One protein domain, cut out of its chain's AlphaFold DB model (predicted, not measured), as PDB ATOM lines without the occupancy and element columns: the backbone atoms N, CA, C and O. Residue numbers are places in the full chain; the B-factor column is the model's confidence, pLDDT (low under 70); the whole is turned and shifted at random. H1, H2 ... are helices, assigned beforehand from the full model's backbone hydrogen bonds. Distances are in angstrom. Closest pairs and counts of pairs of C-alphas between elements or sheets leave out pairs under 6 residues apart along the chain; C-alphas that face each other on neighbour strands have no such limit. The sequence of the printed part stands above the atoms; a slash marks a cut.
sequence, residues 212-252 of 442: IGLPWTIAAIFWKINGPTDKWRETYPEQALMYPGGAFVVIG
ATOM      1  N   ILE A 212     164.710 159.080 155.716       88.44
ATOM      2  CA  ILE A 212     165.234 157.712 155.904       88.44
ATOM      3  C   ILE A 212     165.957 157.576 157.250       88.44
ATOM      4  O   ILE A 212     165.712 156.631 158.006       88.44
ATOM      5  N   GLY A 213     166.846 158.520 157.570       91.50
ATOM      6  CA  GLY A 213     167.714 158.433 158.746       91.50
ATOM      7  C   GLY A 213     166.968 158.475 160.082       91.50
ATOM      8  O   GLY A 213     167.289 157.698 160.987       91.50
ATOM      9  N   LEU A 214     165.954 159.335 160.219       92.56
ATOM     10  CA  LEU A 214     165.209 159.470 161.473       92.56
ATOM     11  C   LEU A 214     164.337 158.232 161.772       92.56
ATOM     12  O   LEU A 214     164.508 157.675 162.862       92.56
ATOM     13  N   PRO A 215     163.482 157.719 160.858       91.62
ATOM     14  CA  PRO A 215     162.734 156.484 161.099       91.62
ATOM     15  C   PRO A 215     163.637 155.286 161.384       91.62
ATOM     16  O   PRO A 215     163.358 154.520 162.306       91.62
ATOM     17  N   TRP A 216     164.753 155.154 160.658       91.12
ATOM     18  CA  TRP A 216     165.740 154.109 160.924       91.12
ATOM     19  C   TRP A 216     166.297 154.200 162.347       91.12
ATOM     20  O   TRP A 216     166.367 153.200 163.059       91.12
ATOM     21  N   THR A 217     166.668 155.404 162.785       93.56
ATOM     22  CA  THR A 217     167.204 155.641 164.131       93.56
ATOM     23  C   THR A 217     166.173 155.301 165.205       93.56
ATOM     24  O   THR A 217     166.498 154.610 166.171       93.56
ATOM     25  N   ILE A 218     164.917 155.720 165.022       94.00
ATOM     26  CA  ILE A 218     163.812 155.391 165.932       94.00
ATOM     27  C   ILE A 218     163.610 153.871 165.994       94.00
ATOM     28  O   ILE A 218     163.543 153.307 167.087       94.00
ATOM     29  N   ALA A 219     163.579 153.194 164.842       90.25
ATOM     30  CA  ALA A 219     163.423 151.744 164.759       90.25
ATOM     31  C   ALA A 219     164.585 150.995 165.432       90.25
ATOM     32  O   ALA A 219     164.358 150.034 166.168       90.25
ATOM     33  N   ALA A 220     165.822 151.459 165.250       91.19
ATOM     34  CA  ALA A 220     167.005 150.875 165.872       91.19
ATOM     35  C   ALA A 220     167.000 151.042 167.402       91.19
ATOM     36  O   ALA A 220     167.312 150.095 168.127       91.19
ATOM     37  N   ILE A 221     166.608 152.218 167.909       92.56
ATOM     38  CA  ILE A 221     166.448 152.463 169.353       92.56
ATOM     39  C   ILE A 221     165.342 151.572 169.917       92.56
ATOM     40  O   ILE A 221     165.549 150.898 170.927       92.56
ATOM     41  N   PHE A 222     164.190 151.516 169.247       91.06
ATOM     42  CA  PHE A 222     163.077 150.659 169.644       91.06
ATOM     43  C   PHE A 222     163.491 149.183 169.695       91.06
ATOM     44  O   PHE A 222     163.189 148.485 170.664       91.06
ATOM     45  N   TRP A 223     164.231 148.709 168.691       88.62
ATOM     46  CA  TRP A 223     164.742 147.342 168.662       88.62
ATOM     47  C   TRP A 223     165.731 147.080 169.805       88.62
ATOM     48  O   TRP A 223     165.620 146.065 170.489       88.62
ATOM     49  N   LYS A 224     166.642 148.022 170.086       87.75
ATOM     50  CA  LYS A 224     167.599 147.923 171.200       87.75
ATOM     51  C   LYS A 224     166.912 147.823 172.567       87.75
ATOM     52  O   LYS A 224     167.442 147.161 173.455       87.75
ATOM     53  N   ILE A 225     165.760 148.472 172.743       89.81
ATOM     54  CA  ILE A 225     164.988 148.433 173.995       89.81
ATOM     55  C   ILE A 225     164.240 147.100 174.153       89.81
ATOM     56  O   ILE A 225     164.220 146.545 175.248       89.81
ATOM     57  N   ASN A 226     163.629 146.581 173.083       86.75
ATOM     58  CA  ASN A 226     162.789 145.378 173.155       86.75
ATOM     59  C   ASN A 226     163.574 144.060 173.035       86.75
ATOM     60  O   ASN A 226     163.173 143.053 173.618       86.75
ATOM     61  N   GLY A 227     164.686 144.058 172.297       82.69
ATOM     62  CA  GLY A 227     165.500 142.869 172.051       82.69
ATOM     63  C   GLY A 227     164.825 141.806 171.162       82.69
ATOM     64  O   GLY A 227     163.762 142.036 170.577       82.69
ATOM     65  N   PRO A 228     165.454 140.626 171.013       82.25
ATOM     66  CA  PRO A 228     164.944 139.545 170.173       82.25
ATOM     67  C   PRO A 228     163.748 138.828 170.816       82.25
ATOM     68  O   PRO A 228     163.875 138.160 171.844       82.25
ATOM     69  N   THR A 229     162.590 138.900 170.164       84.50
ATOM     70  CA  THR A 229     161.391 138.128 170.524       84.50
ATOM     71  C   THR A 229     161.441 136.712 169.942       84.50
ATOM     72  O   THR A 229     162.175 136.448 168.988       84.50
ATOM     73  N   ASP A 230     160.645 135.782 170.476       83.69
ATOM     74  CA  ASP A 230     160.580 134.420 169.921       83.69
ATOM     75  C   ASP A 230     160.061 134.429 168.466       83.69
ATOM     76  O   ASP A 230     160.639 133.766 167.607       83.69
ATOM     77  N   LYS A 231     159.098 135.314 168.144       84.19
ATOM     78  CA  LYS A 231     158.626 135.566 166.765       84.19
ATOM     79  C   LYS A 231     159.756 136.019 165.829       84.19
ATOM     80  O   LYS A 231     159.778 135.637 164.661       84.19
ATOM     81  N   TRP A 232     160.711 136.818 166.315       84.81
ATOM     82  CA  TRP A 232     161.863 137.243 165.510       84.81
ATOM     83  C   TRP A 232     162.763 136.060 165.136       84.81
ATOM     84  O   TRP A 232     163.188 135.968 163.985       84.81
ATOM     85  N   ARG A 233     163.002 135.120 166.064       82.25
ATOM     86  CA  ARG A 233     163.822 133.925 165.791       82.25
ATOM     87  C   ARG A 233     163.163 132.989 164.778       82.25
ATOM     88  O   ARG A 233     163.867 132.369 163.991       82.25
ATOM     89  N   GLU A 234     161.833 132.918 164.781       85.38
ATOM     90  CA  GLU A 234     161.062 132.173 163.776       85.38
ATOM     91  C   GLU A 234     161.083 132.856 162.403       85.38
ATOM     92  O   GLU A 234     161.177 132.183 161.381       85.38
ATOM     93  N   THR A 235     161.028 134.190 162.373       84.25
ATOM     94  CA  THR A 235     161.008 134.970 161.123       84.25
ATOM     95  C   THR A 235     162.373 134.965 160.421       84.25
ATOM     96  O   THR A 235     162.432 134.965 159.193       84.25
ATOM     97  N   TYR A 236     163.472 134.937 161.185       85.38
ATOM     98  CA  TYR A 236     164.846 135.038 160.675       85.38
ATOM     99  C   TYR A 236     165.749 133.917 161.222       85.38
ATOM    100  O   TYR A 236     166.658 134.182 162.017       85.38
ATOM    101  N   PRO A 237     165.525 132.652 160.818       83.00
ATOM    102  CA  PRO A 237     166.220 131.503 161.400       83.00
ATOM    103  C   PRO A 237     167.733 131.530 161.143       83.00
ATOM    104  O   PRO A 237     168.519 131.189 162.028       83.00
ATOM    105  N   GLU A 238     168.166 131.985 159.964       84.00
ATOM    106  CA  GLU A 238     169.589 132.090 159.615       84.00
ATOM    107  C   GLU A 238     170.306 133.175 160.431       84.00
ATOM    108  O   GLU A 238     171.419 132.978 160.923       84.00
ATOM    109  N   GLN A 239     169.657 134.321 160.635       83.62
ATOM    110  CA  GLN A 239     170.218 135.438 161.391       83.62
ATOM    111  C   GLN A 239     170.204 135.150 162.895       83.62
ATOM    112  O   GLN A 239     171.120 135.577 163.595       83.62
ATOM    113  N   ALA A 240     169.230 134.381 163.386       80.75
ATOM    114  CA  ALA A 240     169.200 133.904 164.766       80.75
ATOM    115  C   ALA A 240     170.358 132.936 165.082       80.75
ATOM    116  O   ALA A 240     170.853 132.928 166.209       80.75
ATOM    117  N   LEU A 241     170.825 132.161 164.092       82.81
ATOM    118  CA  LEU A 241     172.016 131.308 164.213       82.81
ATOM    119  C   LEU A 241     173.315 132.127 164.259       82.81
ATOM    120  O   LEU A 241     174.210 131.812 165.041       82.81
ATOM    121  N   MET A 242     173.420 133.177 163.437       84.19
ATOM    122  CA  MET A 242     174.614 134.031 163.368       84.19
ATOM    123  C   MET A 242     174.705 135.026 164.540       84.19
ATOM    124  O   MET A 242     175.799 135.299 165.032       84.19
ATOM    125  N   TYR A 243     173.566 135.537 165.016       82.44
ATOM    126  CA  TYR A 243     173.463 136.512 166.104       82.44
ATOM    127  C   TYR A 243     172.528 135.996 167.210       82.44
ATOM    128  O   TYR A 243     171.377 136.432 167.307       82.44
ATOM    129  N   PRO A 244     173.011 135.111 168.102       75.31
ATOM    130  CA  PRO A 244     172.189 134.533 169.168       75.31
ATOM    131  C   PRO A 244     171.693 135.569 170.195       75.31
ATOM    132  O   PRO A 244     170.702 135.331 170.879       75.31
ATOM    133  N   GLY A 245     172.348 136.735 170.284       78.38
ATOM    134  CA  GLY A 245     171.909 137.884 171.089       78.38
ATOM    135  C   GLY A 245     170.852 138.777 170.421       78.38
ATOM    136  O   GLY A 245     170.438 139.765 171.021       78.38
ATOM    137  N   GLY A 246     170.415 138.435 169.202       77.25
ATOM    138  CA  GLY A 246     169.525 139.247 168.374       77.25
ATOM    139  C   GLY A 246     170.260 140.329 167.580       77.25
ATOM    140  O   GLY A 246     171.277 140.858 168.027       77.25
ATOM    141  N   ALA A 247     169.721 140.688 166.413       83.44
ATOM    142  CA  ALA A 247     170.148 141.856 165.641       83.44
ATOM    143  C   ALA A 247     168.947 142.566 164.991       83.44
ATOM    144  O   ALA A 247     167.935 141.932 164.675       83.44
ATOM    145  N   PHE A 248     169.065 143.877 164.761       85.31
ATOM    146  CA  PHE A 248     168.124 144.606 163.912       85.31
ATOM    147  C   PHE A 248     168.399 144.232 162.450       85.31
ATOM    148  O   PHE A 248     169.421 144.617 161.885       85.31
ATOM    149  N   VAL A 249     167.518 143.417 161.867       83.56
ATOM    150  CA  VAL A 249     167.665 142.876 160.509       83.56
ATOM    151  C   VAL A 249     166.782 143.666 159.557       83.56
ATOM    152  O   VAL A 249     165.576 143.768 159.776       83.56
ATOM    153  N   VAL A 250     167.373 144.174 158.475       83.12
ATOM    154  CA  VAL A 250     166.642 144.790 157.363       83.12
ATOM    155  C   VAL A 250     167.059 144.120 156.063       83.12
ATOM    156  O   VAL A 250     168.246 144.010 155.757       83.12
ATOM    157  N   ILE A 251     166.073 143.637 155.311       80.31
ATOM    158  CA  ILE A 251     166.284 142.949 154.037       80.31
ATOM    159  C   ILE A 251     166.500 144.013 152.956       80.31
ATOM    160  O   ILE A 251     165.609 144.812 152.694       80.31
ATOM    161  N   GLY A 252     167.679 144.023 152.332       75.94
ATOM    162  CA  GLY A 252     168.024 145.006 151.298       75.94
ATOM    163  C   GLY A 252     167.370 144.762 149.933       75.94
ATOM    164  O   GLY A 252     167.294 145.686 149.133       75.94
TER     165      GLY A 252
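AT A GLANCE: This is residues 212 to 252 of the 442 residues of the protein "Hypothetical protein" of Polarella glacialis (UniProt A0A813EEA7). What is the main picture? The printed part makes a wide V: the longer helix H1 is one side, the two short helices H2 and H3 make the other, and the tail after H3, residues 243 to 252, folds back into the space between. Residues 212 to 218 of H1 stick out free. What is it made of? The 41 printed residues hold three named helices, in the order H1, H2, H3, and no named strand; the class is all helix. How compact is it? It is only just compact, close to loose, with a radius of gyration of the C-alphas of 10.6 A and spans of 29 by 23 by 15 A.

IN THESE COORDINATES: Where does H1 run? H1, residues 212 to 226, goes from C-alpha 212 at (165.234, 157.712, 155.904) to C-alpha 226 at (162.789, 145.378, 173.155), 21.3 A. Where are the short helices? H2 is residues 230 to 235, 8.8 A, and H3 is residues 237 to 242, 9.0 A, ending with C-alpha 242 at (174.614, 134.031, 163.368).

HOW THE PARTS SIT: Does H1 touch another helix? H1 is apart from H2 and from H3, though a tight link of three residues joins it to H2. How do H2 and H3 stand? They are close but not clearly touching, their closest C-alphas, those of Arg 233 and Ala 240, being 5.5 A apart. Their lines are about perpendicular at 75 degrees. What of the backbones? In H1, H2 and H3 every O i to N i+4 pair is within hydrogen-bond range.

THE WHOLE: How large is it? The two C-alphas farthest apart, those of Leu 214 and Leu 241, are 29.1 A apart. Are there cuts or long links? The printed part has no cut, and both links, H1 to H2 and H2 to H3, are tight. Is confidence low anywhere? The mean pLDDT of the printed part is 85.5, and no printed residue is under 70.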